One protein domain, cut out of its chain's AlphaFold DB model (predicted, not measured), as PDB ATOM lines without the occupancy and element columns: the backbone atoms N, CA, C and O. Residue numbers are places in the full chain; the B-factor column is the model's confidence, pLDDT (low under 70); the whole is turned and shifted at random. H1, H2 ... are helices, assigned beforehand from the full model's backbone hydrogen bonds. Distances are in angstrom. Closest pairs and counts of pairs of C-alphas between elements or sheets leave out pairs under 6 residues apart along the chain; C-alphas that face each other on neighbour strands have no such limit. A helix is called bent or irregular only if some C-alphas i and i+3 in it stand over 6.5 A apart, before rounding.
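What this domain is: This is residues 4 to 50 of the 50 residues of the protein "Glucokinase" of Streptococcus pneumoniae (UniProt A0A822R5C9). This is an open, flat zigzag of helices: the long helix H1 and the short helix H2 meet at a corner at one end, an unnamed stretch of residues 27 to 34 leads away from them, and the long helix H3 sticks out at the other end as a free arm. Residues 33 to 50 stand free of the rest, and no helix touches H3. The printed part has 47 residues with three named helices, in the order H1, H2, H3, and no named strand, and the class is all helix. The whole is extended, with a radius of gyration of the C-alphas of 15.8 A, and it spans 44 by 24 by 11 A along its three main axes.

Where its parts are: Find C-alpha 4 at (-0.964, -35.420, 20.387); from there H1, residues 4 to 18, runs 20.6 A from first to last C-alpha. H1 is irregular, but only just: C-alphas 6 and 9 are 6.51 A apart. After two residues look for H2, residues 21 to 26, which begins at C-alpha 21 at (12.434, -16.595, 24.300). Go on past residue 34 to H3, residues 35 to 49, which runs 21.9 A to C-alpha 49 at (-21.601, -18.031, 2.956). H3 is neither bent nor irregular, but only just: C-alphas 36 and 39 are 6.5 A apart.

How they stand to each other: Look first at H1 and H2, which touch only at the corner by their tight link, and only just, with 3 pairs of C-alphas within 8 A. Their closest C-alphas are those of Lys 16 and Ala 24, 5.2 A apart, and H1 touches H2 with residues 15 to 16 alone. The two run opposite ways at a shallow tilt of 34 degrees, only just short of steep. Moving on to H3, you find it apart from H1 and apart from H2. Along the backbones, the O i to N i+4 pairs within hydrogen-bond range are 9 of 11 in H1, 1 of 2 in H2 and 9 of 11 in H3.

The domain as a whole: The outline is flat, and the two C-alphas farthest apart are those of Glu 17 and Lys 50, 44.8 A. The printed part has no cut; it ends at residue 50, the chain's last residue, and its first and last C-alphas are 35.0 A apart. No link is long: H1 to H2 is tight, and H2 to H3, with 8 residues between them, is short. In the B-factor column you find a mean pLDDT of the printed part of 94.0, and residue 50 is the one printed residue under 70.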
ATOM      1  N   GLU A   4      -1.078 -36.799  19.873       90.38
ATOM      2  CA  GLU A   4      -0.964 -35.420  20.387       90.38
ATOM      3  C   GLU A   4      -0.286 -35.381  21.762       90.38
ATOM      4  O   GLU A   4       0.660 -34.621  21.955       90.38
ATOM      5  N   ALA A   5      -0.697 -36.253  22.689       91.31
ATOM      6  CA  ALA A   5      -0.127 -36.309  24.037       91.31
ATOM      7  C   ALA A   5       1.388 -36.596  24.037       91.31
ATOM      8  O   ALA A   5       2.104 -36.150  24.930       91.31
ATOM      9  N   ILE A   6       1.884 -37.303  23.017       94.69
ATOM     10  CA  ILE A   6       3.301 -37.661  22.870       94.69
ATOM     11  C   ILE A   6       4.072 -36.576  22.107       94.69
ATOM     12  O   ILE A   6       5.211 -36.262  22.451       94.69
ATOM     13  N   LEU A   7       3.482 -36.011  21.053       95.38
ATOM     14  CA  LEU A   7       4.155 -35.077  20.151       95.38
ATOM     15  C   LEU A   7       4.154 -33.640  20.672       95.38
ATOM     16  O   LEU A   7       5.165 -32.952  20.535       95.38
ATOM     17  N   LYS A   8       3.067 -33.182  21.304       95.00
ATOM     18  CA  LYS A   8       2.943 -31.812  21.827       95.00
ATOM     19  C   LYS A   8       4.107 -31.411  22.746       95.00
ATOM     20  O   LYS A   8       4.690 -30.358  22.488       95.00
ATOM     21  N   PRO A   9       4.527 -32.215  23.750       95.62
ATOM     22  CA  PRO A   9       5.675 -31.849  24.583       95.62
ATOM     23  C   PRO A   9       7.000 -31.836  23.808       95.62
ATOM     24  O   PRO A   9       7.812 -30.942  24.028       95.62
ATOM     25  N   LYS A  10       7.209 -32.766  22.864       97.06
ATOM     26  CA  LYS A  10       8.438 -32.827  22.050       97.06
ATOM     27  C   LYS A  10       8.586 -31.604  21.145       97.06
ATOM     28  O   LYS A  10       9.645 -30.990  21.106       97.06
ATOM     29  N   ILE A  11       7.505 -31.214  20.470       96.50
ATOM     30  CA  ILE A  11       7.485 -30.025  19.610       96.50
ATOM     31  C   ILE A  11       7.660 -28.761  20.459       96.50
ATOM     32  O   ILE A  11       8.414 -27.867  20.087       96.50
ATOM     33  N   ARG A  12       7.020 -28.691  21.635       96.94
ATOM     34  CA  ARG A  12       7.176 -27.563  22.566       96.94
ATOM     35  C   ARG A  12       8.617 -27.400  23.054       96.94
ATOM     36  O   ARG A  12       9.062 -26.266  23.186       96.94
ATOM     37  N   ALA A  13       9.316 -28.501  23.330       97.75
ATOM     38  CA  ALA A  13      10.725 -28.478  23.711       97.75
ATOM     39  C   ALA A  13      11.593 -27.943  22.566       97.75
ATOM     40  O   ALA A  13      12.309 -26.969  22.767       97.75
ATOM     41  N   ALA A  14      11.421 -28.480  21.353       97.81
ATOM     42  CA  ALA A  14      12.140 -28.001  20.176       97.81
ATOM     43  C   ALA A  14      11.919 -26.496  19.951       97.81
ATOM     44  O   ALA A  14      12.883 -25.759  19.804       97.81
ATOM     45  N   LEU A  15      10.676 -26.000  20.026       97.50
ATOM     46  CA  LEU A  15      10.382 -24.565  19.883       97.50
ATOM     47  C   LEU A  15      11.172 -23.682  20.862       97.50
ATOM     48  O   LEU A  15      11.585 -22.594  20.478       97.50
ATOM     49  N   LYS A  16      11.399 -24.136  22.101       97.44
ATOM     50  CA  LYS A  16      12.203 -23.397  23.091       97.44
ATOM     51  C   LYS A  16      13.699 -23.402  22.778       97.44
ATOM     52  O   LYS A  16      14.391 -22.488  23.203       97.44
ATOM     53  N   GLU A  17      14.188 -24.422  22.080       98.25
ATOM     54  CA  GLU A  17      15.597 -24.528  21.696       98.25
ATOM     55  C   GLU A  17      15.929 -23.668  20.472       98.25
ATOM     56  O   GLU A  17      17.003 -23.077  20.419       98.25
ATOM     57  N   VAL A  18      15.018 -23.584  19.491       98.12
ATOM     58  CA  VAL A  18      15.283 -22.878  18.220       98.12
ATOM     59  C   VAL A  18      14.789 -21.435  18.176       98.12
ATOM     60  O   VAL A  18      15.323 -20.645  17.400       98.12
ATOM     61  N   LEU A  19      13.759 -21.074  18.944       98.00
ATOM     62  CA  LEU A  19      13.214 -19.716  18.927       98.00
ATOM     63  C   LEU A  19      13.813 -18.858  20.039       98.00
ATOM     64  O   LEU A  19      14.088 -19.332  21.138       98.00
ATOM     65  N   VAL A  20      13.920 -17.551  19.781       98.19
ATOM     66  CA  VAL A  20      14.195 -16.581  20.848       98.19
ATOM     67  C   VAL A  20      13.080 -16.627  21.909       98.19
ATOM     68  O   VAL A  20      11.920 -16.868  21.550       98.19
ATOM     69  N   PRO A  21      13.378 -16.365  23.199       97.25
ATOM     70  CA  PRO A  21      12.434 -16.595  24.300       97.25
ATOM     71  C   PRO A  21      11.065 -15.935  24.107       97.25
ATOM     72  O   PRO A  21      10.033 -16.583  24.271       97.25
ATOM     73  N   SER A  22      11.048 -14.680  23.646       97.75
ATOM     74  CA  SER A  22       9.811 -13.932  23.400       97.75
ATOM     75  C   SER A  22       8.904 -14.592  22.356       97.75
ATOM     76  O   SER A  22       7.685 -14.495  22.465       97.75
ATOM     77  N   LEU A  23       9.460 -15.293  21.365       97.81
ATOM     78  CA  LEU A  23       8.672 -16.044  20.389       97.81
ATOM     79  C   LEU A  23       8.264 -17.411  20.940       97.81
ATOM     80  O   LEU A  23       7.107 -17.799  20.787       97.81
ATOM     81  N   ALA A  24       9.170 -18.129  21.608       97.50
ATOM     82  CA  ALA A  24       8.881 -19.450  22.167       97.50
ATOM     83  C   ALA A  24       7.726 -19.421  23.186       97.50
ATOM     84  O   ALA A  24       6.879 -20.318  23.197       97.50
ATOM     85  N   GLU A  25       7.680 -18.384  24.024       95.50
ATOM     86  CA  GLU A  25       6.676 -18.218  25.081       95.50
ATOM     87  C   GLU A  25       5.311 -17.789  24.536       95.50
ATOM     88  O   GLU A  25       4.284 -18.310  24.972       95.50
ATOM     89  N   ASN A  26       5.296 -16.898  23.540       96.94
ATOM     90  CA  ASN A  26       4.060 -16.357  22.970       96.94
ATOM     91  C   ASN A  26       3.491 -17.200  21.816       96.94
ATOM     92  O   ASN A  26       2.362 -16.973  21.378       96.94
ATOM     93  N   THR A  27       4.228 -18.200  21.324       97.12
ATOM     94  CA  THR A  27       3.737 -19.088  20.265       97.12
ATOM     95  C   THR A  27       2.757 -20.114  20.832       97.12
ATOM     96  O   THR A  27       3.100 -20.977  21.652       97.12
ATOM     97  N   ARG A  28       1.514 -20.070  20.350       96.75
ATOM     98  CA  ARG A  28       0.492 -21.070  20.668       96.75
ATOM     99  C   ARG A  28       0.684 -22.314  19.792       96.75
ATOM    100  O   ARG A  28       0.584 -22.236  18.574       96.75
ATOM    101  N   LEU A  29       0.928 -23.463  20.426       95.25
ATOM    102  CA  LEU A  29       1.050 -24.765  19.766       95.25
ATOM    103  C   LEU A  29      -0.230 -25.581  19.980       95.25
ATOM    104  O   LEU A  29      -0.538 -25.947  21.114       95.25
ATOM    105  N   GLU A  30      -0.933 -25.906  18.899       94.06
ATOM    106  CA  GLU A  30      -2.171 -26.693  18.928       94.06
ATOM    107  C   GLU A  30      -2.214 -27.703  17.783       94.06
ATOM    108  O   GLU A  30      -1.648 -27.474  16.715       94.06
ATOM    109  N   PHE A  31      -2.918 -28.810  18.007       92.94
ATOM    110  CA  PHE A  31      -3.237 -29.776  16.961       92.94
ATOM    111  C   PHE A  31      -4.572 -29.407  16.312       92.94
ATOM    112  O   PHE A  31      -5.469 -28.869  16.964       92.94
ATOM    113  N   ALA A  32      -4.713 -29.697  15.018       92.25
ATOM    114  CA  ALA A  32      -5.937 -29.405  14.285       92.25
ATOM    115  C   ALA A  32      -7.138 -30.142  14.907       92.25
ATOM    116  O   ALA A  32      -7.187 -31.372  14.912       92.25
ATOM    117  N   HIS A  33      -8.122 -29.384  15.399       90.38
ATOM    118  CA  HIS A  33      -9.280 -29.932  16.113       90.38
ATOM    119  C   HIS A  33     -10.147 -30.836  15.226       90.38
ATOM    120  O   HIS A  33     -10.497 -31.948  15.615       90.38
ATOM    121  N   HIS A  34     -10.438 -30.381  14.004       91.44
ATOM    122  CA  HIS A  34     -11.269 -31.112  13.046       91.44
ATOM    123  C   HIS A  34     -10.501 -32.157  12.229       91.44
ATOM    124  O   HIS A  34     -11.131 -32.913  11.496       91.44
ATOM    125  N   GLN A  35      -9.169 -32.227  12.370       88.56
ATOM    126  CA  GLN A  35      -8.309 -33.177  11.652       88.56
ATOM    127  C   GLN A  35      -8.692 -33.250  10.159       88.56
ATOM    128  O   GLN A  35      -8.893 -32.217   9.523       88.56
ATOM    129  N   ASN A  36      -8.870 -34.459   9.623       90.19
ATOM    130  CA  ASN A  36      -9.223 -34.705   8.224       90.19
ATOM    131  C   ASN A  36     -10.662 -34.278   7.873       90.19
ATOM    132  O   ASN A  36     -11.029 -34.242   6.705       90.19
ATOM    133  N   THR A  37     -11.503 -33.963   8.860       92.06
ATOM    134  CA  THR A  37     -12.873 -33.476   8.630       92.06
ATOM    135  C   THR A  37     -12.911 -31.965   8.377       92.06
ATOM    136  O   THR A  37     -13.940 -31.441   7.951       92.06
ATOM    137  N   ALA A  38     -11.795 -31.255   8.590       94.12
ATOM    138  CA  ALA A  38     -11.688 -29.828   8.297       94.12
ATOM    139  C   ALA A  38     -12.046 -29.504   6.835       94.12
ATOM    140  O   ALA A  38     -12.694 -28.490   6.587       94.12
ATOM    141  N   ASP A  39     -11.717 -30.395   5.894       91.50
ATOM    142  CA  ASP A  39     -12.000 -30.212   4.467       91.50
ATOM    143  C   ASP A  39     -13.505 -30.157   4.180       91.50
ATOM    144  O   ASP A  39     -13.993 -29.244   3.509       91.50
ATOM    145  N   MET A  40     -14.275 -31.095   4.745       95.56
ATOM    146  CA  MET A  40     -15.732 -31.106   4.579       95.56
ATOM    147  C   MET A  40     -16.394 -29.898   5.244       95.56
ATOM    148  O   MET A  40     -17.328 -29.321   4.685       95.56
ATOM    149  N   LEU A  41     -15.901 -29.482   6.415       95.19
ATOM    150  CA  LEU A  41     -16.400 -28.282   7.087       95.19
ATOM    151  C   LEU A  41     -16.107 -27.026   6.265       95.19
ATOM    152  O   LEU A  41     -16.989 -26.183   6.104       95.19
ATOM    153  N   GLY A  42     -14.905 -26.920   5.697       94.88
ATOM    154  CA  GLY A  42     -14.526 -25.824   4.811       94.88
ATOM    155  C   GLY A  42     -15.429 -25.734   3.581       94.88
ATOM    156  O   GLY A  42     -15.923 -24.651   3.262       94.88
ATOM    157  N   ALA A  43     -15.721 -26.872   2.942       95.81
ATOM    158  CA  ALA A  43     -16.661 -26.931   1.825       95.81
ATOM    159  C   ALA A  43     -18.060 -26.449   2.240       95.81
ATOM    160  O   ALA A  43     -18.633 -25.583   1.579       95.81
ATOM    161  N   TYR A  44     -18.590 -26.941   3.366       95.88
ATOM    162  CA  TYR A  44     -19.890 -26.509   3.885       95.88
ATOM    163  C   TYR A  44     -19.952 -24.994   4.126       95.88
ATOM    164  O   TYR A  44     -20.890 -24.344   3.665       95.88
ATOM    165  N   TYR A  45     -18.950 -24.412   4.794       95.94
ATOM    166  CA  TYR A  45     -18.905 -22.966   5.021       95.94
ATOM    167  C   TYR A  45     -18.847 -22.179   3.706       95.94
ATOM    168  O   TYR A  45     -19.558 -21.184   3.573       95.94
ATOM    169  N   HIS A  46     -18.083 -22.640   2.710       95.19
ATOM    170  CA  HIS A  46     -18.038 -21.999   1.393       95.19
ATOM    171  C   HIS A  46     -19.412 -21.962   0.705       95.19
ATOM    172  O   HIS A  46     -19.771 -20.943   0.119       95.19
ATOM    173  N   PHE A  47     -20.185 -23.049   0.791       93.88
ATOM    174  CA  PHE A  47     -21.529 -23.135   0.206       93.88
ATOM    175  C   PHE A  47     -22.600 -22.372   0.987       93.88
ATOM    176  O   PHE A  47     -23.626 -22.046   0.408       93.88
ATOM    177  N   LYS A  48     -22.405 -22.130   2.289       90.19
ATOM    178  CA  LYS A  48     -23.386 -21.439   3.147       90.19
ATOM    179  C   LYS A  48     -23.180 -19.930   3.234       90.19
ATOM    180  O   LYS A  48     -24.111 -19.228   3.614       90.19
ATOM    181  N   ILE A  49     -21.963 -19.458   2.968       82.00
ATOM    182  CA  ILE A  49     -21.601 -18.031   2.956       82.00
ATOM    183  C   ILE A  49     -21.848 -17.405   1.566       82.00
ATOM    184  O   ILE A  49     -21.918 -16.183   1.452       82.00
ATOM    185  N   LYS A  50     -22.003 -18.232   0.526       56.22
ATOM    186  CA  LYS A  50     -22.535 -17.845  -0.788       56.22
ATOM    187  C   LYS A  50     -24.047 -18.026  -0.837       56.22
ATOM    188  O   LYS A  50     -24.675 -17.248  -1.584       56.22
TER     189      LYS A  50